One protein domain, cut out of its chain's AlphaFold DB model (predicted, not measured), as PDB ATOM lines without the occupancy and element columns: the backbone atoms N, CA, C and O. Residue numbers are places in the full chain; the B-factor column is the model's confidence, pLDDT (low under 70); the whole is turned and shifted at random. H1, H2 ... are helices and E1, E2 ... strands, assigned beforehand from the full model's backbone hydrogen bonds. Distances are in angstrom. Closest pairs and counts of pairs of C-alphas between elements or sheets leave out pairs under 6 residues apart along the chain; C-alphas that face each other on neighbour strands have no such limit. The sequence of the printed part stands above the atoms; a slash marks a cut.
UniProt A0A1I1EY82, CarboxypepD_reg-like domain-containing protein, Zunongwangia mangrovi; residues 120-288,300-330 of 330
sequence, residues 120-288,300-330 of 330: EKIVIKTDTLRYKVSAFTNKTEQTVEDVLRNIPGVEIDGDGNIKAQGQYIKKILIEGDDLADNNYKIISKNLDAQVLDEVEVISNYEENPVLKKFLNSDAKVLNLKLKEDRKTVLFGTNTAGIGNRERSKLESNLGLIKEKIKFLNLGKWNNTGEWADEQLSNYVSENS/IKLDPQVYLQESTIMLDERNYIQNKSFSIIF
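AT A GLANCE: This is residues 120 to 288 and 300 to 330 of the 330 residues of the protein "CarboxypepD_reg-like domain-containing protein" of Zunongwangia mangrovi (UniProt A0A1I1EY82). A small head of a twisted five-stranded sheet, with H1, H2 and the short hairpin E3 and E4 on one side of it, leads into a long, narrow sheet of antiparallel strands, E8 to E11, that reaches away from the head like an arm. H2 sits between the two sheets, H3 lies by the E10 and E11 side of the long sheet, and residues 300 to 317 stick out as a free tail. The printed part has 200 residues, of which 87, under half, are in named elements: three helices and eleven strands in the order E1 E2 H1 E3 E4 E5 H2 E6 E7 E8 E9 E10 H3 E11, mixed in class. The head's sheet has the order E1 E2 E6 E7 E5 and is mixed, while the long sheet, E8 E9 E10 E11, and the pair E3 and E4 are antiparallel. The whole is loose, with a radius of gyration of the C-alphas of 21.2 A, and elongated, spanning 74 by 42 by 33 A.

IN THESE COORDINATES: E1 is residues 122 to 124, its first C-alpha at (-43.310, 33.576, 254.698), and E2 is residues 128 to 132, 12.9 A long. H1 is residues 144 to 149, 8.8 A long. The short strands E3, residues 154 to 156, E4, residues 162 to 164, and E5, residues 171 to 174, follow. H2 is residues 185 to 190, 8.3 A long. E6, residues 196 to 202, is 16.7 A long, and E7, residues 221 to 226, is 16.3 A. E8, residues 233 to 243, measures 32.9 A and begins with C-alpha 233 at (-39.415, 50.217, 236.352). E9, residues 247 to 258, is 36.8 A long, and E10, residues 261 to 270, 29.7 A. H3 is residues 278 to 283, 8.9 A long. E11, residues 325 to 329, is 14.1 A long and ends with C-alpha 329 at (-28.290, 41.696, 222.666).

HOW THE PARTS SIT: In the five-stranded sheet E1 and E5 are the edge strands. E1 and E2 form a hairpin, with N 123 and O 130 2.9 A apart. E2 is antiparallel to E6, with N 131 and O 199 at 2.8 A. E6 and E7 form a hairpin, with N 200 and O 223 at 2.8 A. E5 is parallel to E7, with N 173 and O 222 at 2.8 A. H1 and H2 touch, the closest C-alphas being those of Val 144 and Ser 188, 4.9 A apart, and their lines are only just about perpendicular at 72 degrees. Both helices only graze this sheet. E3 and E4 are a hairpin, with N 155 and O 163 at 2.9 A, and the closest C-alphas of H1 and E3, Arg 149 and Glu 155, are 6.1 A apart. H2 is on the sheet E8 E9 E10 E11 at a height over the sheet of 9.0 A; its closest C-alpha pair with E8 is Asn 190 and Gly 236, 5.1 A. It runs across the strands, at 82 degrees to E8 on the local plane. E8, E9 and E10 make a meander, each strand the antiparallel neighbour of the one before, with N 239 and O 251 at 2.8 A and N 254 and O 265 at 2.8 A. E11 is antiparallel to E10, with N 268 and O 327 at 3.0 A. H3 only grazes this sheet and is close to H2 but not clearly touching, with C-alphas 185 and 283 6.1 A apart. In H1, H2 and H3 every O i to N i+4 pair is within hydrogen-bond range.

THE WHOLE: The C-alphas of Glu 120 and Ser 311, the two farthest apart, are 75.3 A from each other. Without residues 300 to 317, which stand free, the body spans 62 by 38 by 33 A. Residues 289 to 299 are not printed, and C-alphas 288 and 300 are 24.4 A apart across the cut. The links E2 to H1 and E6 to E7 are long. The mean pLDDT of the printed part is 77.1; residue 182, residues 273 to 288 and residues 300 to 330 are under 70.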
ATOM      1  N   GLU A 120     -48.350  37.700 256.305       85.81
ATOM      2  CA  GLU A 120     -47.522  36.520 256.517       85.81
ATOM      3  C   GLU A 120     -46.152  36.727 255.867       85.81
ATOM      4  O   GLU A 120     -46.005  36.764 254.646       85.81
ATOM      5  N   LYS A 121     -45.118  36.820 256.709       91.12
ATOM      6  CA  LYS A 121     -43.731  37.048 256.280       91.12
ATOM      7  C   LYS A 121     -43.231  35.979 255.305       91.12
ATOM      8  O   LYS A 121     -42.447  36.284 254.410       91.12
ATOM      9  N   ILE A 122     -43.651  34.734 255.522       92.75
ATOM     10  CA  ILE A 122     -43.310  33.576 254.698       92.75
ATOM     11  C   ILE A 122     -44.587  32.791 254.452       92.75
ATOM     12  O   ILE A 122     -45.269  32.429 255.409       92.75
ATOM     13  N   VAL A 123     -44.860  32.470 253.191       93.00
ATOM     14  CA  VAL A 123     -45.978  31.607 252.811       93.00
ATOM     15  C   VAL A 123     -45.484  30.433 252.003       93.00
ATOM     16  O   VAL A 123     -44.781  30.584 251.004       93.00
ATOM     17  N   ILE A 124     -45.884  29.249 252.452       91.81
ATOM     18  CA  ILE A 124     -45.495  27.978 251.864       91.81
ATOM     19  C   ILE A 124     -46.655  27.476 251.015       91.81
ATOM     20  O   ILE A 124     -47.725  27.152 251.526       91.81
ATOM     21  N   LYS A 125     -46.432  27.411 249.707       90.31
ATOM     22  CA  LYS A 125     -47.263  26.673 248.755       90.31
ATOM     23  C   LYS A 125     -46.519  25.404 248.345       90.31
ATOM     24  O   LYS A 125     -45.327  25.267 248.604       90.31
ATOM     25  N   THR A 126     -47.216  24.482 247.688       86.94
ATOM     26  CA  THR A 126     -46.682  23.159 247.327       86.94
ATOM     27  C   THR A 126     -45.320  23.211 246.624       86.94
ATOM     28  O   THR A 126     -44.428  22.457 246.994       86.94
ATOM     29  N   ASP A 127     -45.143  24.096 245.638       89.50
ATOM     30  CA  ASP A 127     -43.907  24.248 244.855       89.50
ATOM     31  C   ASP A 127     -43.233  25.619 245.030       89.50
ATOM     32  O   ASP A 127     -42.207  25.883 244.405       89.50
ATOM     33  N   THR A 128     -43.790  26.490 245.876       94.19
ATOM     34  CA  THR A 128     -43.383  27.895 245.961       94.19
ATOM     35  C   THR A 128     -43.265  28.357 247.409       94.19
ATOM     36  O   THR A 128     -44.228  28.286 248.172       94.19
ATOM     37  N   LEU A 129     -42.102  28.896 247.773       95.19
ATOM     38  CA  LEU A 129     -41.899  29.631 249.021       95.19
ATOM     39  C   LEU A 129     -41.893  31.122 248.731       95.19
ATOM     40  O   LEU A 129     -40.996  31.614 248.055       95.19
ATOM     41  N   ARG A 130     -42.879  31.837 249.257       95.88
ATOM     42  CA  ARG A 130     -43.008  33.281 249.095       95.88
ATOM     43  C   ARG A 130     -42.496  33.989 250.338       95.88
ATOM     44  O   ARG A 130     -42.938  33.674 251.439       95.88
ATOM     45  N   TYR A 131     -41.619  34.963 250.146       96.44
ATOM     46  CA  TYR A 131     -41.079  35.830 251.185       96.44
ATOM     47  C   TYR A 131     -41.542  37.261 250.951       96.44
ATOM     48  O   TYR A 131     -41.317  37.821 249.876       96.44
ATOM     49  N   LYS A 132     -42.132  37.878 251.975       95.69
ATOM     50  CA  LYS A 132     -42.434  39.307 251.957       95.69
ATOM     51  C   LYS A 132     -41.152  40.093 252.217       95.69
ATOM     52  O   LYS A 132     -40.555  39.966 253.286       95.69
ATOM     53  N   VAL A 133     -40.725  40.930 251.273       95.38
ATOM     54  CA  VAL A 133     -39.427  41.629 251.354       95.38
ATOM     55  C   VAL A 133     -39.349  42.551 252.568       95.38
ATOM     56  O   VAL A 133     -38.318  42.607 253.240       95.38
ATOM     57  N   SER A 134     -40.451  43.224 252.906       93.69
ATOM     58  CA  SER A 134     -40.536  44.134 254.059       93.69
ATOM     59  C   SER A 134     -40.245  43.458 255.403       93.69
ATOM     60  O   SER A 134     -39.898  44.138 256.365       93.69
ATOM     61  N   ALA A 135     -40.370  42.132 255.484       94.00
ATOM     62  CA  ALA A 135     -40.120  41.372 256.699       94.00
ATOM     63  C   ALA A 135     -38.635  41.041 256.929       94.00
ATOM     64  O   ALA A 135     -38.269  40.707 258.057       94.00
ATOM     65  N   PHE A 136     -37.809  41.126 255.881       93.94
ATOM     66  CA  PHE A 136     -36.395  40.719 255.881       93.94
ATOM     67  C   PHE A 136     -35.438  41.853 255.493       93.94
ATOM     68  O   PHE A 136     -34.236  41.638 255.401       93.94
ATOM     69  N   THR A 137     -35.948  43.060 255.267       92.31
ATOM     70  CA  THR A 137     -35.151  44.218 254.845       92.31
ATOM     71  C   THR A 137     -35.413  45.405 255.755       92.31
ATOM     72  O   THR A 137     -36.474  45.519 256.372       92.31
ATOM     73  N   ASN A 138     -34.439  46.305 255.848       91.94
ATOM     74  CA  ASN A 138     -34.552  47.535 256.635       91.94
ATOM     75  C   ASN A 138     -34.493  48.800 255.758       91.94
ATOM     76  O   ASN A 138     -34.395  49.906 256.291       91.94
ATOM     77  N   LYS A 139     -34.611  48.637 254.430       88.44
ATOM     78  CA  LYS A 139     -34.555  49.694 253.406       88.44
ATOM     79  C   LYS A 139     -33.167  50.318 253.228       88.44
ATOM     80  O   LYS A 139     -33.069  51.408 252.667       88.44
ATOM     81  N   THR A 140     -32.111  49.663 253.708       94.62
ATOM     82  CA  THR A 140     -30.722  50.063 253.410       94.62
ATOM     83  C   THR A 140     -30.170  49.358 252.173       94.62
ATOM     84  O   THR A 140     -29.179  49.806 251.602       94.62
ATOM     85  N   GLU A 141     -30.845  48.294 251.744       95.38
ATOM     86  CA  GLU A 141     -30.572  47.533 250.534       95.38
ATOM     87  C   GLU A 141     -30.764  48.425 249.302       95.38
ATOM     88  O   GLU A 141     -31.784  49.110 249.175       95.38
ATOM     89  N   GLN A 142     -29.784  48.431 248.396       94.25
ATOM     90  CA  GLN A 142     -29.842  49.238 247.174       94.25
ATOM     91  C   GLN A 142     -30.284  48.395 245.984       94.25
ATOM     92  O   GLN A 142     -31.052  48.854 245.140       94.25
ATOM     93  N   THR A 143     -29.824  47.149 245.934       94.81
ATOM     94  CA  THR A 143     -30.065  46.227 244.824       94.81
ATOM     95  C   THR A 143     -30.896  45.030 245.263       94.81
ATOM     96  O   THR A 143     -30.961  44.685 246.446       94.81
ATOM     97  N   VAL A 144     -31.519  44.345 244.305       95.00
ATOM     98  CA  VAL A 144     -32.173  43.057 244.567       95.00
ATOM     99  C   VAL A 144     -31.186  42.035 245.134       95.00
ATOM    100  O   VAL A 144     -31.568  41.246 245.993       95.00
ATOM    101  N   GLU A 145     -29.921  42.058 244.713       94.62
ATOM    102  CA  GLU A 145     -28.880  41.199 245.282       94.62
ATOM    103  C   GLU A 145     -28.751  41.382 246.804       94.62
ATOM    104  O   GLU A 145     -28.717  40.391 247.535       94.62
ATOM    105  N   ASP A 146     -28.769  42.625 247.295       95.88
ATOM    106  CA  ASP A 146     -28.712  42.927 248.732       95.88
ATOM    107  C   ASP A 146     -29.927  42.363 249.478       95.88
ATOM    108  O   ASP A 146     -29.788  41.763 250.544       95.88
ATOM    109  N   VAL A 147     -31.122  42.498 248.891       96.69
ATOM    110  CA  VAL A 147     -32.355  41.927 249.455       96.69
ATOM    111  C   VAL A 147     -32.246  40.413 249.562       96.69
ATOM    112  O   VAL A 147     -32.546  39.842 250.608       96.69
ATOM    113  N   LEU A 148     -31.802  39.760 248.488       96.31
ATOM    114  CA  LEU A 148     -31.687  38.309 248.413       96.31
ATOM    115  C   LEU A 148     -30.706  37.747 249.449       96.31
ATOM    116  O   LEU A 148     -30.967  36.671 249.981       96.31
ATOM    117  N   ARG A 149     -29.641  38.477 249.811       95.88
ATOM    118  CA  ARG A 149     -28.718  38.076 250.893       95.88
ATOM    119  C   ARG A 149     -29.388  37.996 252.268       95.88
ATOM    120  O   ARG A 149     -28.912  37.253 253.123       95.88
ATOM    121  N   ASN A 150     -30.483  38.724 252.479       95.38
ATOM    122  CA  ASN A 150     -31.239  38.694 253.732       95.38
ATOM    123  C   ASN A 150     -32.358  37.637 253.742       95.38
ATOM    124  O   ASN A 150     -32.960  37.392 254.791       95.38
ATOM    125  N   ILE A 151     -32.664  37.014 252.598       95.56
ATOM    126  CA  ILE A 151     -33.718  36.002 252.504       95.56
ATOM    127  C   ILE A 151     -33.206  34.658 253.050       95.56
ATOM    128  O   ILE A 151     -32.187  34.146 252.582       95.56
ATOM    129  N   PRO A 152     -33.915  34.026 254.006       93.75
ATOM    130  CA  PRO A 152     -33.518  32.727 254.540       93.75
ATOM    131  C   PRO A 152     -33.380  31.656 253.454       93.75
ATOM    132  O   PRO A 152     -34.287  31.423 252.655       93.75
ATOM    133  N   GLY A 153     -32.242  30.962 253.458       92.12
ATOM    134  CA  GLY A 153     -31.950  29.905 252.494       92.12
ATOM    135  C   GLY A 153     -31.564  30.407 251.103       92.12
ATOM    136  O   GLY A 153     -31.413  29.573 250.215       92.12
ATOM    137  N   VAL A 154     -31.392  31.714 250.895       96.00
ATOM    138  CA  VAL A 154     -30.776  32.258 249.682       96.00
ATOM    139  C   VAL A 154     -29.327  32.627 249.984       96.00
ATOM    140  O   VAL A 154     -29.029  33.295 250.969       96.00
ATOM    141  N   GLU A 155     -28.413  32.166 249.140       95.06
ATOM    142  CA  GLU A 155     -26.980  32.431 249.251       95.06
ATOM    143  C   GLU A 155     -26.474  33.006 247.934       95.06
ATOM    144  O   GLU A 155     -26.892  32.573 246.860       95.06
ATOM    145  N   ILE A 156     -25.555  33.965 248.010       94.00
ATOM    146  CA  ILE A 156     -24.951  34.584 246.830       94.00
ATOM    147  C   ILE A 156     -23.441  34.546 246.990       94.00
ATOM    148  O   ILE A 156     -22.908  35.086 247.967       94.00
ATOM    149  N   ASP A 157     -22.766  33.896 246.044       90.75
ATOM    150  CA  ASP A 157     -21.310  33.772 246.047       90.75
ATOM    151  C   ASP A 157     -20.604  35.059 245.574       90.75
ATOM    152  O   ASP A 157     -21.239  36.074 245.274       90.75
ATOM    153  N   GLY A 158     -19.267  35.038 245.568       84.75
ATOM    154  CA  GLY A 158     -18.447  36.193 245.180       84.75
ATOM    155  C   GLY A 158     -18.611  36.608 243.714       84.75
ATOM    156  O   GLY A 158     -18.410  37.775 243.387       84.75
ATOM    157  N   ASP A 159     -19.050  35.685 242.858       82.12
ATOM    158  CA  ASP A 159     -19.267  35.918 241.429       82.12
ATOM    159  C   ASP A 159     -20.715  36.357 241.130       82.12
ATOM    160  O   ASP A 159     -21.093  36.606 239.976       82.12
ATOM    161  N   GLY A 160     -21.544  36.474 242.172       84.94
ATOM    162  CA  GLY A 160     -22.953  36.843 242.084       84.94
ATOM    163  C   GLY A 160     -23.860  35.710 241.604       84.94
ATOM    164  O   GLY A 160     -24.972  35.987 241.159       84.94
ATOM    165  N   ASN A 161     -23.412  34.448 241.635       89.88
ATOM    166  CA  ASN A 161     -24.313  33.324 241.398       89.88
ATOM    167  C   ASN A 161     -25.184  33.108 242.633       89.88
ATOM    168  O   ASN A 161     -24.716  33.189 243.771       89.88
ATOM    169  N   ILE A 162     -26.448  32.779 242.396       92.75
ATOM    170  CA  ILE A 162     -27.446  32.676 243.454       92.75
ATOM    171  C   ILE A 162     -27.798  31.206 243.676       92.75
ATOM    172  O   ILE A 162     -28.108  30.472 242.734       92.75
ATOM    173  N   LYS A 163     -27.781  30.775 244.936       94.69
ATOM    174  CA  LYS A 163     -28.327  29.498 245.389       94.69
ATOM    175  C   LYS A 163     -29.587  29.736 246.196       94.69
ATOM    176  O   LYS A 163     -29.620  30.610 247.052       94.69
ATOM    177  N   ALA A 164     -30.595  28.906 245.972       94.12
ATOM    178  CA  ALA A 164     -31.788  28.841 246.797       94.12
ATOM    179  C   ALA A 164     -31.915  27.433 247.389       94.12
ATOM    180  O   ALA A 164     -31.986  26.429 246.675       94.12
ATOM    181  N   GLN A 165     -31.926  27.360 248.717       92.25
ATOM    182  CA  GLN A 165     -31.966  26.138 249.516       92.25
ATOM    183  C   GLN A 165     -30.889  25.127 249.077       92.25
ATOM    184  O   GLN A 165     -31.184  23.963 248.808       92.25
ATOM    185  N   GLY A 166     -29.646  25.598 248.942       90.75
ATOM    186  CA  GLY A 166     -28.475  24.769 248.631       90.75
ATOM    187  C   GLY A 166     -28.255  24.421 247.153       90.75
ATOM    188  O   GLY A 166     -27.220  23.840 246.833       90.75
ATOM    189  N   GLN A 167     -29.160  24.792 246.240       92.31
ATOM    190  CA  GLN A 167     -29.017  24.545 244.798       92.31
ATOM    191  C   GLN A 167     -28.925  25.855 244.020       92.31
ATOM    192  O   GLN A 167     -29.635  26.808 244.337       92.31
ATOM    193  N   TYR A 168     -28.073  25.899 242.994       92.31
ATOM    194  CA  TYR A 168     -27.991  27.051 242.097       92.31
ATOM    195  C   TYR A 168     -29.312  27.256 241.362       92.31
ATOM    196  O   TYR A 168     -29.917  26.300 240.868       92.31
ATOM    197  N   ILE A 169     -29.755  28.509 241.298       92.06
ATOM    198  CA  ILE A 169     -30.943  28.860 240.529       92.06
ATOM    199  C   ILE A 169     -30.606  28.858 239.039       92.06
ATOM    200  O   ILE A 169     -29.492  29.196 238.634       92.06
ATOM    201  N   LYS A 170     -31.592  28.501 238.221       87.81
ATOM    202  CA  LYS A 170     -31.481  28.512 236.763       87.81
ATOM    203  C   LYS A 170     -31.696  29.915 236.190       87.81
ATOM    204  O   LYS A 170     -30.959  30.320 235.304       87.81
ATOM    205  N   LYS A 171     -32.704  30.638 236.691       89.38
ATOM    206  CA  LYS A 171     -33.113  31.962 236.192       89.38
ATOM    207  C   LYS A 171     -33.810  32.797 237.268       89.38
ATOM    208  O   LYS A 171     -34.252  32.266 238.295       89.38
ATOM    209  N   ILE A 172     -33.916  34.095 236.999       91.81
ATOM    210  CA  ILE A 172     -34.777  35.031 237.724       91.81
ATOM    211  C   ILE A 172     -35.914  35.446 236.797       91.81
ATOM    212  O   ILE A 172     -35.677  35.913 235.688       91.81
ATOM    213  N   LEU A 173     -37.138  35.314 237.287       92.44
ATOM    214  CA  LEU A 173     -38.349  35.812 236.659       92.44
ATOM    215  C   LEU A 173     -38.725  37.156 237.286       92.44
ATOM    216  O   LEU A 173     -38.521  37.370 238.482       92.44
ATOM    217  N   ILE A 174     -39.321  38.045 236.497       90.69
ATOM    218  CA  ILE A 174     -39.958  39.266 236.992       90.69
ATOM    219  C   ILE A 174     -41.422  39.219 236.602       90.69
ATOM    220  O   ILE A 174     -41.765  39.211 235.417       90.69
ATOM    221  N   GLU A 175     -42.296  39.216 237.604       90.12
ATOM    222  CA  GLU A 175     -43.728  39.002 237.400       90.12
ATOM    223  C   GLU A 175     -44.037  37.727 236.596       90.12
ATOM    224  O   GLU A 175     -44.981  37.695 235.813       90.12
ATOM    225  N   GLY A 176     -43.240  36.673 236.788       90.38
ATOM    226  CA  GLY A 176     -43.387  35.392 236.095       90.38
ATOM    227  C   GLY A 176     -42.763  35.315 234.698       90.38
ATOM    228  O   GLY A 176     -42.668  34.211 234.175       90.38
ATOM    229  N   ASP A 177     -42.288  36.426 234.128       86.12
ATOM    230  CA  ASP A 177     -41.623  36.413 232.820       86.12
ATOM    231  C   ASP A 177     -40.102  36.392 232.967       86.12
ATOM    232  O   ASP A 177     -39.535  37.065 233.833       86.12
ATOM    233  N   ASP A 178     -39.447  35.657 232.078       83.12
ATOM    234  CA  ASP A 178     -37.997  35.652 231.940       83.12
ATOM    235  C   ASP A 178     -37.540  36.804 231.035       83.12
ATOM    236  O   ASP A 178     -38.031  36.952 229.917       83.12
ATOM    237  N   LEU A 179     -36.617  37.634 231.529       73.00
ATOM    238  CA  LEU A 179     -36.089  38.798 230.805       73.00
ATOM    239  C   LEU A 179     -34.604  38.718 230.493       73.00
ATOM    240  O   LEU A 179     -34.112  39.527 229.711       73.00
ATOM    241  N   ALA A 180     -33.883  37.819 231.151       70.38
ATOM    242  CA  ALA A 180     -32.434  37.748 231.042       70.38
ATOM    243  C   ALA A 180     -31.946  36.345 230.683       70.38
ATOM    244  O   ALA A 180     -30.742  36.167 230.518       70.38
ATOM    245  N   ASP A 181     -32.845  35.367 230.554       73.19
ATOM    246  CA  ASP A 181     -32.523  33.963 230.331       73.19
ATOM    247  C   ASP A 181     -31.488  33.488 231.367       73.19
ATOM    248  O   ASP A 181     -31.725  33.553 232.580       73.19
ATOM    249  N   ASN A 182     -30.289  33.103 230.927       69.00
ATOM    250  CA  ASN A 182     -29.208  32.695 231.824       69.00
ATOM    251  C   ASN A 182     -28.469  33.876 232.489       69.00
ATOM    252  O   ASN A 182     -27.750  33.671 233.465       69.00
ATOM    253  N   ASN A 183     -28.670  35.115 232.022       73.88
ATOM    254  CA  ASN A 183     -27.977  36.334 232.464       73.88
ATOM    255  C   ASN A 183     -28.652  37.034 233.652       73.88
ATOM    256  O   ASN A 183     -28.606  38.262 233.792       73.88
ATOM    257  N   TYR A 184     -29.282  36.268 234.540       83.50
ATOM    258  CA  TYR A 184     -30.104  36.804 235.626       83.50
ATOM    259  C   TYR A 184     -29.359  37.767 236.568       83.50
ATOM    260  O   TYR A 184     -29.993  38.611 237.208       83.50
ATOM    261  N   LYS A 185     -28.021  37.700 236.638       86.38
ATOM    262  CA  LYS A 185     -27.226  38.598 237.492       86.38
ATOM    263  C   LYS A 185     -27.336  40.065 237.066       86.38
ATOM    264  O   LYS A 185     -27.144  40.951 237.891       86.38
ATOM    265  N   ILE A 186     -27.662  40.342 235.799       82.62
ATOM    266  CA  ILE A 186     -27.918  41.709 235.317       82.62
ATOM    267  C   ILE A 186     -29.126  42.294 236.042       82.62
ATOM    268  O   ILE A 186     -29.100  43.453 236.446       82.62
ATOM    269  N   ILE A 187     -30.166  41.486 236.247       86.94
ATOM    270  CA  ILE A 187     -31.354  41.901 236.985       86.94
ATOM    271  C   ILE A 187     -30.987  42.101 238.454       86.94
ATOM    272  O   ILE A 187     -31.211  43.184 238.985       86.94
ATOM    273  N   SER A 188     -30.380  41.104 239.108       91.12
ATOM    274  CA  SER A 188     -30.129  41.184 240.554       91.12
ATOM    275  C   SER A 188     -29.199  42.338 240.946       91.12
ATOM    276  O   SER A 188     -29.427  42.968 241.975       91.12
ATOM    277  N   LYS A 189     -28.194  42.647 240.115       91.00
ATOM    278  CA  LYS A 189     -27.206  43.708 240.380       91.00
ATOM    279  C   LYS A 189     -27.697  45.118 240.068       91.00
ATOM    280  O   LYS A 189     -27.150  46.069 240.613       91.00
ATOM    281  N   ASN A 190     -28.679  45.270 239.177       88.31
ATOM    282  CA  ASN A 190     -29.076  46.589 238.669       88.31
ATOM    283  C   ASN A 190     -30.521  46.976 238.998       88.31
ATOM    284  O   ASN A 190     -30.870  48.150 238.871       88.31
ATOM    285  N   LEU A 191     -31.373  46.024 239.384       91.44
ATOM    286  CA  LEU A 191     -32.740  46.308 239.803       91.44
ATOM    287  C   LEU A 191     -32.747  46.842 241.240       91.44
ATOM    288  O   LEU A 191     -32.168  46.237 242.141       91.44
ATOM    289  N   ASP A 192     -33.419  47.974 241.436       93.31
ATOM    290  CA  ASP A 192     -33.550  48.648 242.730       93.31
ATOM    291  C   ASP A 192     -34.329  47.775 243.732       93.31
ATOM    292  O   ASP A 192     -35.424  47.288 243.438       93.31
ATOM    293  N   ALA A 193     -33.801  47.610 244.943       94.75
ATOM    294  CA  ALA A 193     -34.468  46.887 246.027       94.75
ATOM    295  C   ALA A 193     -35.871  47.441 246.345       94.75
ATOM    296  O   ALA A 193     -36.787  46.703 246.710       94.75
ATOM    297  N   GLN A 194     -36.071  48.751 246.196       93.19
ATOM    298  CA  GLN A 194     -37.303  49.436 246.577       93.19
ATOM    299  C   GLN A 194     -38.491  49.105 245.680       93.19
ATOM    300  O   GLN A 194     -39.628  49.344 246.104       93.19
ATOM    301  N   VAL A 195     -38.263  48.585 244.471       93.88
ATOM    302  CA  VAL A 195     -39.358  48.181 243.578       93.88
ATOM    303  C   VAL A 195     -39.945  46.823 243.950       93.88
ATOM    304  O   VAL A 195     -41.033  46.500 243.486       93.88
ATOM    305  N   LEU A 196     -39.254  46.053 244.791       95.19
ATOM    306  CA  LEU A 196     -39.594  44.676 245.114       95.19
ATOM    307  C   LEU A 196     -40.561  44.592 246.303       95.19
ATOM    308  O   LEU A 196     -40.353  45.229 247.337       95.19
ATOM    309  N   ASP A 197     -41.612  43.793 246.152       95.62
ATOM    310  CA  ASP A 197     -42.583  43.472 247.199       95.62
ATOM    311  C   ASP A 197     -42.355  42.070 247.769       95.62
ATOM    312  O   ASP A 197     -42.313  41.878 248.989       95.62
ATOM    313  N   GLU A 198     -42.156  41.089 246.887       96.31
ATOM    314  CA  GLU A 198     -42.018  39.683 247.265       96.31
ATOM    315  C   GLU A 198     -40.921  38.984 246.458       96.31
ATOM    316  O   GLU A 198     -40.660  39.305 245.296       96.31
ATOM    317  N   VAL A 199     -40.301  37.989 247.092       97.31
ATOM    318  CA  VAL A 199     -39.402  37.029 246.445       97.31
ATOM    319  C   VAL A 199     -40.019  35.650 246.585       97.31
ATOM    320  O   VAL A 199     -40.272  35.184 247.693       97.31
ATOM    321  N   GLU A 200     -40.237  34.978 245.466       97.50
ATOM    322  CA  GLU A 200     -40.734  33.610 245.428       97.50
ATOM    323  C   GLU A 200     -39.616  32.662 244.996       97.50
ATOM    324  O   GLU A 200     -39.022  32.830 243.935       97.50
ATOM    325  N   VAL A 201     -39.335  31.643 245.803       97.19
ATOM    326  CA  VAL A 201     -38.482  30.516 245.416       97.19
ATOM    327  C   VAL A 201     -39.388  29.433 244.848       97.19
ATOM    328  O   VAL A 201     -40.147  28.814 245.595       97.19
ATOM    329  N   ILE A 202     -39.305  29.200 243.540       95.25
ATOM    330  CA  ILE A 202     -40.099  28.189 242.840       95.25
ATOM    331  C   ILE A 202     -39.217  26.963 242.601       95.25
ATOM    332  O   ILE A 202     -38.156  27.053 241.978       95.25
ATOM    333  N   SER A 203     -39.663  25.820 243.111       93.25
ATOM    334  CA  SER A 203     -39.026  24.518 242.906       93.25
ATOM    335  C   SER A 203     -39.700  23.757 241.767       93.25
ATOM    336  O   SER A 203     -40.868  23.993 241.456       93.25
ATOM    337  N   ASN A 204     -38.973  22.820 241.161       89.94
ATOM    338  CA  ASN A 204     -39.441  22.005 240.039       89.94
ATOM    339  C   ASN A 204     -39.975  22.850 238.873       89.94
ATOM    340  O   ASN A 204     -41.040  22.581 238.305       89.94
ATOM    341  N   TYR A 205     -39.259  23.932 238.562       89.62
ATOM    342  CA  TYR A 205     -39.662  24.862 237.522       89.62
ATOM    343  C   TYR A 205     -39.528  24.221 236.144       89.62
ATOM    344  O   TYR A 205     -38.479  23.678 235.791       89.62
ATOM    345  N   GLU A 206     -40.585  24.344 235.349       88.69
ATOM    346  CA  GLU A 206     -40.603  23.941 233.952       88.69
ATOM    347  C   GLU A 206     -41.311  25.030 233.156       88.69
ATOM    348  O   GLU A 206     -42.420  25.443 233.502       88.69
ATOM    349  N   GLU A 207     -40.650  25.511 232.111       83.12
ATOM    350  CA  GLU A 207     -41.112  26.674 231.351       83.12
ATOM    351  C   GLU A 207     -42.339  26.333 230.506       83.12
ATOM    352  O   GLU A 207     -43.263  27.133 230.362       83.12
ATOM    353  N   ASN A 208     -42.394  25.096 230.007       83.56
ATOM    354  CA  ASN A 208     -43.552  24.598 229.293       83.56
ATOM    355  C   ASN A 208     -44.537  23.926 230.274       83.56
ATOM    356  O   ASN A 208     -44.253  22.841 230.794       83.56
ATOM    357  N   PRO A 209     -45.743  24.489 230.478       80.56
ATOM    358  CA  PRO A 209     -46.726  23.944 231.415       80.56
ATOM    359  C   PRO A 209     -47.264  22.566 231.003       80.56
ATOM    360  O   PRO A 209     -47.763  21.822 231.850       80.56
ATOM    361  N   VAL A 210     -47.173  22.204 229.717       82.94
ATOM    362  CA  VAL A 210     -47.493  20.853 229.241       82.94
ATOM    363  C   VAL A 210     -46.412  19.883 229.701       82.94
ATOM    364  O   VAL A 210     -46.745  18.840 230.258       82.94
ATOM    365  N   LEU A 211     -45.134  20.245 229.539       83.38
ATOM    366  CA  LEU A 211     -44.009  19.406 229.959       83.38
ATOM    367  C   LEU A 211     -43.932  19.254 231.481       83.38
ATOM    368  O   LEU A 211     -43.631  18.156 231.937       83.38
ATOM    369  N   LYS A 212     -44.315  20.277 232.264       81.50
ATOM    370  CA  LYS A 212     -44.358  20.216 233.743       81.50
ATOM    371  C   LYS A 212     -45.151  19.014 234.281       81.50
ATOM    372  O   LYS A 212     -44.888  18.542 235.378       81.50
ATOM    373  N   LYS A 213     -46.142  18.515 233.530       81.69
ATOM    374  CA  LYS A 213     -46.967  17.356 233.929       81.69
ATOM    375  C   LYS A 213     -46.290  16.006 233.695       81.69
ATOM    376  O   LYS A 213     -46.731  15.010 234.263       81.69
ATOM    377  N   PHE A 214     -45.286  15.964 232.823       82.50
ATOM    378  CA  PHE A 214     -44.635  14.733 232.374       82.50
ATOM    379  C   PHE A 214     -43.160  14.659 232.775       82.50
ATOM    380  O   PHE A 214     -42.603  13.566 232.823       82.50
ATOM    381  N   LEU A 215     -42.533  15.802 233.056       80.19
ATOM    382  CA  LEU A 215     -41.144  15.911 233.474       80.19
ATOM    383  C   LEU A 215     -41.057  16.200 234.972       80.19
ATOM    384  O   LEU A 215     -41.766  17.057 235.496       80.19
ATOM    385  N   ASN A 216     -40.125  15.521 235.634       78.31
ATOM    386  CA  ASN A 216     -39.663  15.899 236.963       78.31
ATOM    387  C   ASN A 216     -38.422  16.774 236.783       78.31
ATOM    388  O   ASN A 216     -37.317  16.262 236.618       78.31
ATOM    389  N   SER A 217     -38.631  18.087 236.729       82.56
ATOM    390  CA  SER A 217     -37.542  19.063 236.742       82.56
ATOM    391  C   SER A 217     -37.048  19.252 238.173       82.56
ATOM    392  O   SER A 217     -37.865  19.412 239.073       82.56
ATOM    393  N   ASP A 218     -35.731  19.305 238.363       85.62
ATOM    394  CA  ASP A 218     -35.099  19.719 239.626       85.62
ATOM    395  C   ASP A 218     -34.704  21.210 239.603       85.62
ATOM    396  O   ASP A 218     -34.006  21.703 240.493       85.62
ATOM    397  N   ALA A 219     -35.107  21.952 238.563       88.75
ATOM    398  CA  ALA A 219     -34.716  23.344 238.401       88.75
ATOM    399  C   ALA A 219     -35.376  24.237 239.459       88.75
ATOM    400  O   ALA A 219     -36.586  24.171 239.696       88.75
ATOM    401  N   LYS A 220     -34.575  25.135 240.038       92.25
ATOM    402  CA  LYS A 220     -35.047  26.212 240.912       92.25
ATOM    403  C   LYS A 220     -34.940  27.552 240.223       92.25
ATOM    404  O   LYS A 220     -33.946  27.830 239.555       92.25
ATOM    405  N   VAL A 221     -35.943  28.393 240.417       94.19
ATOM    406  CA  VAL A 221     -35.943  29.771 239.921       94.19
ATOM    407  C   VAL A 221     -36.410  30.707 241.021       94.19
ATOM    408  O   VAL A 221     -37.145  30.301 241.924       94.19
ATOM    409  N   LEU A 222     -35.981  31.961 240.942       96.12
ATOM    410  CA  LEU A 222     -36.553  33.022 241.763       96.12
ATOM    411  C   LEU A 222     -37.539  33.812 240.923       96.12
ATOM    412  O   LEU A 222     -37.233  34.141 239.784       96.12
ATOM    413  N   ASN A 223     -38.692  34.148 241.479       95.94
ATOM    414  CA  ASN A 223     -39.614  35.097 240.880       95.94
ATOM    415  C   ASN A 223     -39.704  36.349 241.753       95.94
ATOM    416  O   ASN A 223     -39.946  36.276 242.955       95.94
ATOM    417  N   LEU A 224     -39.473  37.497 241.129       95.44
ATOM    418  CA  LEU A 224     -39.485  38.810 241.752       95.44
ATOM    419  C   LEU A 224     -40.834  39.473 241.490       95.44
ATOM    420  O   LEU A 224     -41.212  39.697 240.335       95.44
ATOM    421  N   LYS A 225     -41.554  39.791 242.568       95.38
ATOM    422  CA  LYS A 225     -42.818  40.528 242.518       95.38
ATOM    423  C   LYS A 225     -42.586  41.996 242.813       95.38
ATOM    424  O   LYS A 225     -41.966  42.338 243.819       95.38
ATOM    425  N   LEU A 226     -43.069  42.857 241.932       93.94
ATOM    426  CA  LEU A 226     -42.971  44.299 242.060       93.94
ATOM    427  C   LEU A 226     -44.114  44.834 242.922       93.94
ATOM    428  O   LEU A 226     -45.215  44.286 242.941       93.94
ATOM    429  N   LYS A 227     -43.873  45.951 243.603       94.19
ATOM    430  CA  LYS A 227     -44.932  46.651 244.335       94.19
ATOM    431  C   LYS A 227     -45.994  47.192 243.383       94.19
ATOM    432  O   LYS A 227     -45.691  47.640 242.275       94.19
ATOM    433  N   GLU A 228     -47.239  47.234 243.853       90.88
ATOM    434  CA  GLU A 228     -48.376  47.722 243.063       90.88
ATOM    435  C   GLU A 228     -48.226  49.183 242.609       90.88
ATOM    436  O   GLU A 228     -48.701  49.548 241.533       90.88
ATOM    437  N   ASP A 229     -47.529  50.014 243.387       91.12
ATOM    438  CA  ASP A 229     -47.223  51.411 243.066       91.12
ATOM    439  C   ASP A 229     -45.994  51.568 242.147       91.12
ATOM    440  O   ASP A 229     -45.699  52.667 241.675       91.12
ATOM    441  N   ARG A 230     -45.286  50.471 241.838       87.12
ATOM    442  CA  ARG A 230     -44.045  50.440 241.042       87.12
ATOM    443  C   ARG A 230     -44.146  49.496 239.841       87.12
ATOM    444  O   ARG A 230     -43.230  48.740 239.543       87.12
ATOM    445  N   LYS A 231     -45.235  49.603 239.077       80.94
ATOM    446  CA  LYS A 231     -45.471  48.802 237.855       80.94
ATOM    447  C   LYS A 231     -44.673  49.222 236.620       80.94
ATOM    448  O   LYS A 231     -44.722  48.533 235.606       80.94
ATOM    449  N   THR A 232     -44.024  50.386 236.650       87.25
ATOM    450  CA  THR A 232     -43.106  50.828 235.592       87.25
ATOM    451  C   THR A 232     -41.734  51.033 236.208       87.25
ATOM    452  O   THR A 232     -41.565  51.916 237.048       87.25
ATOM    453  N   VAL A 233     -40.769  50.215 235.799       88.56
ATOM    454  CA  VAL A 233     -39.415  50.217 236.352       88.56
ATOM    455  C   VAL A 233     -38.410  50.338 235.220       88.56
ATOM    456  O   VAL A 233     -38.389  49.509 234.317       88.56
ATOM    457  N   LEU A 234     -37.579  51.377 235.285       87.75
ATOM    458  CA  LEU A 234     -36.381  51.523 234.469       87.75
ATOM    459  C   LEU A 234     -35.185  51.187 235.361       87.75
ATOM    460  O   LEU A 234     -35.061  51.757 236.444       87.75
ATOM    461  N   PHE A 235     -34.334  50.270 234.925       86.12
ATOM    462  CA  PHE A 235     -33.167  49.824 235.680       86.12
ATOM    463  C   PHE A 235     -31.976  49.632 234.749       86.12
ATOM    464  O   PHE A 235     -32.153  49.494 233.537       86.12
ATOM    465  N   GLY A 236     -30.764  49.639 235.301       84.31
ATOM    466  CA  GLY A 236     -29.558  49.465 234.504       84.31
ATOM    467  C   GLY A 236     -28.453  50.482 234.759       84.31
ATOM    468  O   GLY A 236     -28.570  51.380 235.590       84.31
ATOM    469  N   THR A 237     -27.371  50.341 234.002       82.75
ATOM    470  CA  THR A 237     -26.148  51.139 234.114       82.75
ATOM    471  C   THR A 237     -25.674  51.571 232.740       82.75
ATOM    472  O   THR A 237     -25.656  50.771 231.806       82.75
ATOM    473  N   ASN A 238     -25.201  52.810 232.642       86.44
ATOM    474  CA  ASN A 238     -24.484  53.297 231.473       86.44
ATOM    475  C   ASN A 238     -23.085  53.722 231.901       86.44
ATOM    476  O   ASN A 238     -22.935  54.544 232.803       86.44
ATOM    477  N   THR A 239     -22.068  53.177 231.246       86.00
ATOM    478  CA  THR A 239     -20.669  53.527 231.478       86.00
ATOM    479  C   THR A 239     -20.090  54.076 230.189       86.00
ATOM    480  O   THR A 239     -20.105  53.404 229.166       86.00
ATOM    481  N   ALA A 240     -19.542  55.284 230.235       91.00
ATOM    482  CA  ALA A 240     -18.799  55.865 229.128       91.00
ATOM    483  C   ALA A 240     -17.433  56.331 229.630       91.00
ATOM    484  O   ALA A 240     -17.320  56.886 230.722       91.00
ATOM    485  N   GLY A 241     -16.393  56.102 228.840       89.44
ATOM    486  CA  GLY A 241     -15.026  56.448 229.193       89.44
ATOM    487  C   GLY A 241     -14.207  56.808 227.967       89.44
ATOM    488  O   GLY A 241     -14.365  56.214 226.902       89.44
ATOM    489  N   ILE A 242     -13.312  57.776 228.141       92.19
ATOM    490  CA  ILE A 242     -12.270  58.148 227.183       92.19
ATOM    491  C   ILE A 242     -10.921  58.143 227.907       92.19
ATOM    492  O   ILE A 242     -10.859  58.424 229.104       92.19
ATOM    493  N   GLY A 243      -9.842  57.811 227.209       87.88
ATOM    494  CA  GLY A 243      -8.518  57.651 227.800       87.88
ATOM    495  C   GLY A 243      -7.385  58.051 226.863       87.88
ATOM    496  O   GLY A 243      -7.580  58.354 225.685       87.88
ATOM    497  N   ASN A 244      -6.165  58.043 227.401       87.06
ATOM    498  CA  ASN A 244      -4.953  58.249 226.614       87.06
ATOM    499  C   ASN A 244      -4.822  57.193 225.498       87.06
ATOM    500  O   ASN A 244      -5.378  56.101 225.592       87.06
ATOM    501  N   ARG A 245      -4.053  57.515 224.448       85.88
ATOM    502  CA  ARG A 245      -3.866  56.640 223.271       85.88
ATOM    503  C   ARG A 245      -5.186  56.293 222.556       85.88
ATOM    504  O   ARG A 245      -5.374  55.153 222.150       85.88
ATOM    505  N   GLU A 246      -6.082  57.278 222.430       84.00
ATOM    506  CA  GLU A 246      -7.372  57.163 221.722       84.00
ATOM    507  C   GLU A 246      -8.290  56.056 222.262       84.00
ATOM    508  O   GLU A 246      -9.086  55.469 221.530       84.00
ATOM    509  N   ARG A 247      -8.186  55.760 223.561       82.12
ATOM    510  CA  ARG A 247      -9.016  54.740 224.200       82.12
ATOM    511  C   ARG A 247     -10.422  55.263 224.461       82.12
ATOM    512  O   ARG A 247     -10.585  56.376 224.958       82.12
ATOM    513  N   SER A 248     -11.425  54.446 224.185       84.44
ATOM    514  CA  SER A 248     -12.827  54.689 224.476       84.44
ATOM    515  C   SER A 248     -13.528  53.403 224.915       84.44
ATOM    516  O   SER A 248     -13.190  52.292 224.495       84.44
ATOM    517  N   LYS A 249     -14.514  53.568 225.793       82.88
ATOM    518  CA  LYS A 249     -15.436  52.523 226.232       82.88
ATOM    519  C   LYS A 249     -16.834  53.123 226.343       82.88
ATOM    520  O   LYS A 249     -16.995  54.225 226.858       82.88
ATOM    521  N   LEU A 250     -17.824  52.383 225.881       82.12
ATOM    522  CA  LEU A 250     -19.244  52.615 226.064       82.12
ATOM    523  C   LEU A 250     -19.884  51.280 226.446       82.12
ATOM    524  O   LEU A 250     -19.665  50.269 225.788       82.12
ATOM    525  N   GLU A 251     -20.662  51.270 227.512       78.50
ATOM    526  CA  GLU A 251     -21.403  50.114 228.000       78.50
ATOM    527  C   GLU A 251     -22.796  50.591 228.408       78.50
ATOM    528  O   GLU A 251     -22.921  51.583 229.125       78.50
ATOM    529  N   SER A 252     -23.829  49.916 227.925       79.38
ATOM    530  CA  SER A 252     -25.236  50.235 228.141       79.38
ATOM    531  C   SER A 252     -25.959  48.952 228.513       79.38
ATOM    532  O   SER A 252     -26.134  48.075 227.674       79.38
ATOM    533  N   ASN A 253     -26.387  48.862 229.765       77.31
ATOM    534  CA  ASN A 253     -27.260  47.806 230.256       77.31
ATOM    535  C   ASN A 253     -28.536  48.509 230.694       77.31
ATOM    536  O   ASN A 253     -28.517  49.163 231.729       77.31
ATOM    537  N   LEU A 254     -29.606  48.467 229.907       81.44
ATOM    538  CA  LEU A 254     -30.842  49.200 230.183       81.44
ATOM    539  C   LEU A 254     -32.040  48.266 230.089       81.44
ATOM    540  O   LEU A 254     -32.290  47.680 229.045       81.44
ATOM    541  N   GLY A 255     -32.808  48.171 231.167       82.56
ATOM    542  CA  GLY A 255     -34.027  47.385 231.235       82.56
ATOM    543  C   GLY A 255     -35.247  48.244 231.545       82.56
ATOM    544  O   GLY A 255     -35.192  49.141 232.384       82.56
ATOM    545  N   LEU A 256     -36.363  47.955 230.882       81.88
ATOM    546  CA  LEU A 256     -37.671  48.543 231.149       81.88
ATOM    547  C   LEU A 256     -38.671  47.426 231.437       81.88
ATOM    548  O   LEU A 256     -38.851  46.530 230.619       81.88
ATOM    549  N   ILE A 257     -39.362  47.518 232.569       83.19
ATOM    550  CA  ILE A 257     -40.469  46.635 232.934       83.19
ATOM    551  C   ILE A 257     -41.736  47.473 233.042       83.19
ATOM    552  O   ILE A 257     -41.791  48.434 233.806       83.19
ATOM    553  N   LYS A 258     -42.760  47.090 232.289       80.12
ATOM    554  CA  LYS A 258     -44.134  47.587 232.360       80.12
ATOM    555  C   LYS A 258     -45.076  46.418 232.085       80.12
ATOM    556  O   LYS A 258     -44.701  45.510 231.354       80.12
ATOM    557  N   GLU A 259     -46.301  46.448 232.616       74.00
ATOM    558  CA  GLU A 259     -47.262  45.320 232.604       74.00
ATOM    559  C   GLU A 259     -47.267  44.441 231.337       74.00
ATOM    560  O   GLU A 259     -47.317  43.223 231.444       74.00
ATOM    561  N   LYS A 260     -47.211  45.042 230.140       73.69
ATOM    562  CA  LYS A 260     -47.189  44.324 228.851       73.69
ATOM    563  C   LYS A 260     -45.917  44.537 228.031       73.69
ATOM    564  O   LYS A 260     -45.812  44.011 226.930       73.69
ATOM    565  N   ILE A 261     -45.008  45.385 228.504       73.25
ATOM    566  CA  ILE A 261     -43.810  45.787 227.768       73.25
ATOM    567  C   ILE A 261     -42.629  45.546 228.683       73.25
ATOM    568  O   ILE A 261     -42.436  46.269 229.659       73.25
ATOM    569  N   LYS A 262     -41.838  44.538 228.345       73.50
ATOM    570  CA  LYS A 262     -40.586  44.249 229.022       73.50
ATOM    571  C   LYS A 262     -39.481  44.260 227.975       73.50
ATOM    572  O   LYS A 262     -39.669  43.743 226.878       73.50
ATOM    573  N   PHE A 263     -38.390  44.940 228.280       74.25
ATOM    574  CA  PHE A 263     -37.284  45.163 227.360       74.25
ATOM    575  C   PHE A 263     -35.982  45.139 228.145       74.25
ATOM    576  O   PHE A 263     -35.919  45.730 229.222       74.25
ATOM    577  N   LEU A 264     -34.955  44.490 227.604       75.56
ATOM    578  CA  LEU A 264     -33.610  44.499 228.156       75.56
ATOM    579  C   LEU A 264     -32.621  44.705 227.011       75.56
ATOM    580  O   LEU A 264     -32.510  43.882 226.119       75.56
ATOM    581  N   ASN A 265     -31.894  45.814 227.042       73.81
ATOM    582  CA  ASN A 265     -30.812  46.092 226.119       73.81
ATOM    583  C   ASN A 265     -29.472  45.917 226.817       73.81
ATOM    584  O   ASN A 265     -29.242  46.516 227.867       73.81
ATOM    585  N   LEU A 266     -28.586  45.162 226.176       75.44
ATOM    586  CA  LEU A 266     -27.197  45.005 226.581       75.44
ATOM    587  C   LEU A 266     -26.315  45.389 225.399       75.44
ATOM    588  O   LEU A 266     -26.446  44.824 224.315       75.44
ATOM    589  N   GLY A 267     -25.431  46.358 225.594       72.62
ATOM    590  CA  GLY A 267     -24.557  46.874 224.550       72.62
ATOM    591  C   GLY A 267     -23.194  47.252 225.102       72.62
ATOM    592  O   GLY A 267     -23.099  48.001 226.070       72.62
ATOM    593  N   LYS A 268     -22.125  46.781 224.462       70.81
ATOM    594  CA  LYS A 268     -20.747  47.161 224.798       70.81
ATOM    595  C   LYS A 268     -19.986  47.530 223.535       70.81
ATOM    596  O   LYS A 268     -20.009  46.798 222.548       70.81
ATOM    597  N   TRP A 269     -19.264  48.641 223.588       73.81
ATOM    598  CA  TRP A 269     -18.311  49.076 222.579       73.81
ATOM    599  C   TRP A 269     -17.038  49.548 223.274       73.81
ATOM    600  O   TRP A 269     -17.079  50.435 224.120       73.81
ATOM    601  N   ASN A 270     -15.890  48.964 222.948       77.38
ATOM    602  CA  ASN A 270     -14.616  49.435 223.481       77.38
ATOM    603  C   ASN A 270     -13.462  49.231 222.489       77.38
ATOM    604  O   ASN A 270     -13.568  48.442 221.544       77.38
ATOM    605  N   ASN A 271     -12.360  49.945 222.724       75.94
ATOM    606  CA  ASN A 271     -11.061  49.673 222.105       75.94
ATOM    607  C   ASN A 271      -9.921  49.552 223.139       75.94
ATOM    608  O   ASN A 271      -8.772  49.916 222.877       75.94
ATOM    609  N   THR A 272     -10.246  49.082 224.348       75.62
ATOM    610  CA  THR A 272      -9.317  49.006 225.487       75.62
ATOM    611  C   THR A 272      -8.559  47.682 225.570       75.62
ATOM    612  O   THR A 272      -7.727  47.526 226.460       75.62
ATOM    613  N   GLY A 273      -8.810  46.756 224.638       67.06
ATOM    614  CA  GLY A 273      -8.259  45.400 224.658       67.06
ATOM    615  C   GLY A 273      -9.079  44.410 225.491       67.06
ATOM    616  O   GLY A 273      -8.643  43.278 225.649       67.06
ATOM    617  N   GLU A 274     -10.255  44.813 225.989       66.00
ATOM    618  CA  GLU A 274     -11.240  43.904 226.587       66.00
ATOM    619  C   GLU A 274     -12.150  43.355 225.489       66.00
ATOM    620  O   GLU A 274     -12.783  44.127 224.756       66.00
ATOM    621  N   TRP A 275     -12.277  42.035 225.391       62.41
ATOM    622  CA  TRP A 275     -13.237  41.468 224.459       62.41
ATOM    623  C   TRP A 275     -14.681  41.757 224.917       62.41
ATOM    624  O   TRP A 275     -14.988  41.891 226.108       62.41
ATOM    625  N   ALA A 276     -15.577  41.986 223.954       58.22
ATOM    626  CA  ALA A 276     -16.969  42.338 224.239       58.22
ATOM    627  C   ALA A 276     -17.841  41.135 224.643       58.22
ATOM    628  O   ALA A 276     -18.926  41.334 225.185       58.22
ATOM    629  N   ASP A 277     -17.363  39.915 224.418       56.69
ATOM    630  CA  ASP A 277     -17.981  38.633 224.774       56.69
ATOM    631  C   ASP A 277     -17.697  38.204 226.226       56.69
ATOM    632  O   ASP A 277     -18.557  37.607 226.869       56.69
ATOM    633  N   GLU A 278     -16.545  38.569 226.789       50.34
ATOM    634  CA  GLU A 278     -16.115  38.177 228.140       50.34
ATOM    635  C   GLU A 278     -17.096  38.655 229.234       50.34
ATOM    636  O   GLU A 278     -17.365  37.956 230.209       50.34
ATOM    637  N   GLN A 279     -17.752  39.805 229.039       49.34
ATOM    638  CA  GLN A 279     -18.809  40.274 229.944       49.34
ATOM    639  C   GLN A 279     -20.127  39.504 229.790       49.34
ATOM    640  O   GLN A 279     -20.780  39.266 230.801       49.34
ATOM    641  N   LEU A 280     -20.502  39.075 228.576       51.72
ATOM    642  CA  LEU A 280     -21.617  38.136 228.395       51.72
ATOM    643  C   LEU A 280     -21.299  36.820 229.109       51.72
ATOM    644  O   LEU A 280     -22.158  36.297 229.804       51.72
ATOM    645  N   SER A 281     -20.060  36.329 229.013       50.03
ATOM    646  CA  SER A 281     -19.643  35.107 229.708       50.03
ATOM    647  C   SER A 281     -19.703  35.235 231.237       50.03
ATOM    648  O   SER A 281     -20.101  34.296 231.909       50.03
ATOM    649  N   ASN A 282     -19.444  36.423 231.799       46.34
ATOM    650  CA  ASN A 282     -19.587  36.675 233.243       46.34
ATOM    651  C   ASN A 282     -21.053  36.652 233.729       46.34
ATOM    652  O   ASN A 282     -21.320  36.456 234.925       46.34
ATOM    653  N   TYR A 283     -22.002  36.871 232.814       48.53
ATOM    654  CA  TYR A 283     -23.436  36.773 233.069       48.53
ATOM    655  C   TYR A 283     -24.002  35.382 232.746       48.53
ATOM    656  O   TYR A 283     -24.916  34.943 233.445       48.53
ATOM    657  N   VAL A 284     -23.422  34.666 231.779       40.31
ATOM    658  CA  VAL A 284     -23.784  33.292 231.417       40.31
ATOM    659  C   VAL A 284     -23.156  32.317 232.415       40.31
ATOM    660  O   VAL A 284     -21.951  32.108 232.445       40.31
ATOM    661  N   SER A 285     -23.986  31.678 233.239       38.47
ATOM    662  CA  SER A 285     -23.552  30.543 234.062       38.47
ATOM    663  C   SER A 285     -23.006  29.415 233.172       38.47
ATOM    664  O   SER A 285     -23.747  28.861 232.362       38.47
ATOM    665  N   GLU A 286     -21.736  29.031 233.345       35.12
ATOM    666  CA  GLU A 286     -21.069  27.946 232.596       35.12
ATOM    667  C   GLU A 286     -21.680  26.542 232.836       35.12
ATOM    668  O   GLU A 286     -21.295  25.573 232.184       35.12
ATOM    669  N   ASN A 287     -22.663  26.406 233.737       31.92
ATOM    670  CA  ASN A 287     -23.186  25.120 234.213       31.92
ATOM    671  C   ASN A 287     -24.610  24.775 233.728       31.92
ATOM    672  O   ASN A 287     -25.435  24.304 234.515       31.92
ATOM    673  N   SER A 288     -24.925  24.945 232.441       30.28
ATOM    674  CA  SER A 288     -26.172  24.402 231.872       30.28
ATOM    675  C   SER A 288     -25.931  23.566 230.611       30.28
ATOM    676  O   SER A 288     -25.961  24.019 229.472       30.28
ATOM    677  N   ILE A 300     -21.318  35.188 212.143       32.66
ATOM    678  CA  ILE A 300     -21.190  36.218 211.110       32.66
ATOM    679  C   ILE A 300     -19.716  36.186 210.699       32.66
ATOM    680  O   ILE A 300     -18.866  36.803 211.340       32.66
ATOM    681  N   LYS A 301     -19.399  35.421 209.650       29.91
ATOM    682  CA  LYS A 301     -18.121  35.531 208.946       29.91
ATOM    683  C   LYS A 301     -18.059  36.915 208.306       29.91
ATOM    684  O   LYS A 301     -18.461  37.114 207.167       29.91
ATOM    685  N   LEU A 302     -17.562  37.888 209.056       33.53
ATOM    686  CA  LEU A 302     -16.881  39.024 208.458       33.53
ATOM    687  C   LEU A 302     -15.534  38.486 207.988       33.53
ATOM    688  O   LEU A 302     -14.628  38.321 208.801       33.53
ATOM    689  N   ASP A 303     -15.430  38.145 206.701       27.62
ATOM    690  CA  ASP A 303     -14.150  37.784 206.093       27.62
ATOM    691  C   ASP A 303     -13.133  38.898 206.400       27.62
ATOM    692  O   ASP A 303     -13.318  40.036 205.945       27.62
ATOM    693  N   PRO A 304     -12.044  38.622 207.141       34.62
ATOM    694  CA  PRO A 304     -10.935  39.546 207.197       34.62
ATOM    695  C   PRO A 304     -10.245  39.479 205.836       34.62
ATOM    696  O   PRO A 304      -9.445  38.587 205.559       34.62
ATOM    697  N   GLN A 305     -10.572  40.421 204.955       34.38
ATOM    698  CA  GLN A 305      -9.821  40.647 203.725       34.38
ATOM    699  C   GLN A 305      -8.464  41.261 204.084       34.38
ATOM    700  O   GLN A 305      -8.276  42.471 204.015       34.38
ATOM    701  N   VAL A 306      -7.507  40.418 204.469       31.62
ATOM    702  CA  VAL A 306      -6.085  40.757 204.398       31.62
ATOM    703  C   VAL A 306      -5.344  39.556 203.821       31.62
ATOM    704  O   VAL A 306      -5.009  38.606 204.523       31.62
ATOM    705  N   TYR A 307      -5.081  39.604 202.516       30.08
ATOM    706  CA  TYR A 307      -4.064  38.757 201.904       30.08
ATOM    707  C   TYR A 307      -2.696  39.237 202.398       30.08
ATOM    708  O   TYR A 307      -2.191  40.257 201.931       30.08
ATOM    709  N   LEU A 308      -2.089  38.515 203.340       30.66
ATOM    710  CA  LEU A 308      -0.669  38.674 203.641       30.66
ATOM    711  C   LEU A 308       0.115  37.709 202.753       30.66
ATOM    712  O   LEU A 308       0.252  36.526 203.047       30.66
ATOM    713  N   GLN A 309       0.617  38.237 201.638       27.05
ATOM    714  CA  GLN A 309       1.755  37.645 200.946       27.05
ATOM    715  C   GLN A 309       2.946  37.703 201.914       27.05
ATOM    716  O   GLN A 309       3.203  38.765 202.483       27.05
ATOM    717  N   GLU A 310       3.613  36.567 202.139       32.41
ATOM    718  CA  GLU A 310       4.703  36.406 203.108       32.41
ATOM    719  C   GLU A 310       5.741  37.533 203.008       32.41
ATOM    720  O   GLU A 310       6.666  37.521 202.201       32.41
ATOM    721  N   SER A 311       5.586  38.530 203.868       29.34
ATOM    722  CA  SER A 311       6.623  39.476 204.240       29.34
ATOM    723  C   SER A 311       6.335  39.849 205.685       29.34
ATOM    724  O   SER A 311       5.261  40.338 206.029       29.34
ATOM    725  N   THR A 312       7.260  39.490 206.571       32.72
ATOM    726  CA  THR A 312       7.126  39.753 208.003       32.72
ATOM    727  C   THR A 312       7.225  41.258 208.219       32.72
ATOM    728  O   THR A 312       8.319  41.819 208.239       32.72
ATOM    729  N   ILE A 313       6.081  41.925 208.350       35.06
ATOM    730  CA  ILE A 313       6.022  43.299 208.836       35.06
ATOM    731  C   ILE A 313       5.991  43.204 210.359       35.06
ATOM    732  O   ILE A 313       4.994  42.783 210.944       35.06
ATOM    733  N   MET A 314       7.098  43.564 211.008       33.53
ATOM    734  CA  MET A 314       7.129  43.747 212.458       33.53
ATOM    735  C   MET A 314       6.205  44.922 212.800       33.53
ATOM    736  O   MET A 314       6.504  46.068 212.462       33.53
ATOM    737  N   LEU A 315       5.058  44.634 213.417       37.62
ATOM    738  CA  LEU A 315       4.139  45.660 213.906       37.62
ATOM    739  C   LEU A 315       4.808  46.428 215.057       37.62
ATOM    740  O   LEU A 315       5.378  45.824 215.963       37.62
ATOM    741  N   ASP A 316       4.743  47.760 215.000       43.81
ATOM    742  CA  ASP A 316       5.180  48.676 216.063       43.81
ATOM    743  C   ASP A 316       4.447  48.346 217.378       43.81
ATOM    744  O   ASP A 316       3.223  48.190 217.378       43.81
ATOM    745  N   GLU A 317       5.176  48.266 218.500       47.25
ATOM    746  CA  GLU A 317       4.638  47.988 219.845       47.25
ATOM    747  C   GLU A 317       3.449  48.890 220.228       47.25
ATOM    748  O   GLU A 317       2.562  48.490 220.987       47.25
ATOM    749  N   ARG A 318       3.363  50.092 219.645       45.09
ATOM    750  CA  ARG A 318       2.246  51.028 219.851       45.09
ATOM    751  C   ARG A 318       0.902  50.542 219.293       45.09
ATOM    752  O   ARG A 318      -0.131  51.048 219.730       45.09
ATOM    753  N   ASN A 319       0.898  49.557 218.394       44.50
ATOM    754  CA  ASN A 319      -0.295  49.068 217.695       44.50
ATOM    755  C   ASN A 319      -0.859  47.747 218.251       44.50
ATOM    756  O   ASN A 319      -1.922  47.320 217.810       44.50
ATOM    757  N   TYR A 320      -0.218  47.117 219.244       51.09
ATOM    758  CA  TYR A 320      -0.642  45.802 219.760       51.09
ATOM    759  C   TYR A 320      -1.971  45.807 220.540       51.09
ATOM    760  O   TYR A 320      -2.467  44.740 220.883       51.09
ATOM    761  N   ILE A 321      -2.563  46.973 220.840       50.34
ATOM    762  CA  ILE A 321      -3.699  47.080 221.784       50.34
ATOM    763  C   ILE A 321      -4.963  47.694 221.147       50.34
ATOM    764  O   ILE A 321      -5.999  47.783 221.795       50.34
ATOM    765  N   GLN A 322      -4.943  48.095 219.872       49.56
ATOM    766  CA  GLN A 322      -6.117  48.712 219.232       49.56
ATOM    767  C   GLN A 322      -7.094  47.678 218.640       49.56
ATOM    768  O   GLN A 322      -7.423  47.729 217.456       49.56
ATOM    769  N   ASN A 323      -7.584  46.737 219.451       53.09
ATOM    770  CA  ASN A 323      -8.695  45.875 219.038       53.09
ATOM    771  C   ASN A 323     -10.023  46.625 219.227       53.09
ATOM    772  O   ASN A 323     -10.285  47.104 220.325       53.09
ATOM    773  N   LYS A 324     -10.857  46.740 218.188       50.16
ATOM    774  CA  LYS A 324     -12.225  47.275 218.301       50.16
ATOM    775  C   LYS A 324     -13.183  46.106 218.511       50.16
ATOM    776  O   LYS A 324     -13.303  45.266 217.626       50.16
ATOM    777  N   SER A 325     -13.886  46.075 219.639       44.81
ATOM    778  CA  SER A 325     -14.850  45.014 219.954       44.81
ATOM    779  C   SER A 325     -16.246  45.587 220.212       44.81
ATOM    780  O   SER A 325     -16.379  46.655 220.823       44.81
ATOM    781  N   PHE A 326     -17.280  44.892 219.724       45.56
ATOM    782  CA  PHE A 326     -18.690  45.252 219.886       45.56
ATOM    783  C   PHE A 326     -19.545  44.012 220.185       45.56
ATOM    784  O   PHE A 326     -19.286  42.940 219.646       45.56
ATOM    785  N   SER A 327     -20.566  44.165 221.031       45.00
ATOM    786  CA  SER A 327     -21.600  43.150 221.284       45.00
ATOM    787  C   SER A 327     -22.921  43.837 221.624       45.00
ATOM    788  O   SER A 327     -22.918  44.842 222.344       45.00
ATOM    789  N   ILE A 328     -24.029  43.331 221.073       46.47
ATOM    790  CA  ILE A 328     -25.389  43.833 221.307       46.47
ATOM    791  C   ILE A 328     -26.341  42.637 221.431       46.47
ATOM    792  O   ILE A 328     -26.362  41.788 220.541       46.47
ATOM    793  N   ILE A 329     -27.144  42.604 222.497       49.66
ATOM    794  CA  ILE A 329     -28.290  41.696 222.666       49.66
ATOM    795  C   ILE A 329     -29.550  42.541 222.901       49.66
ATOM    796  O   ILE A 329     -29.505  43.556 223.609       49.66
ATOM    797  N   PHE A 330     -30.647  42.123 222.268       40.31
ATOM    798  CA  PHE A 330     -31.991  42.686 222.405       40.31
ATOM    799  C   PHE A 330     -32.925  41.699 223.097       40.31
ATOM    800  O   PHE A 330     -32.706  40.482 222.903       40.31
TER     801      PHE A 330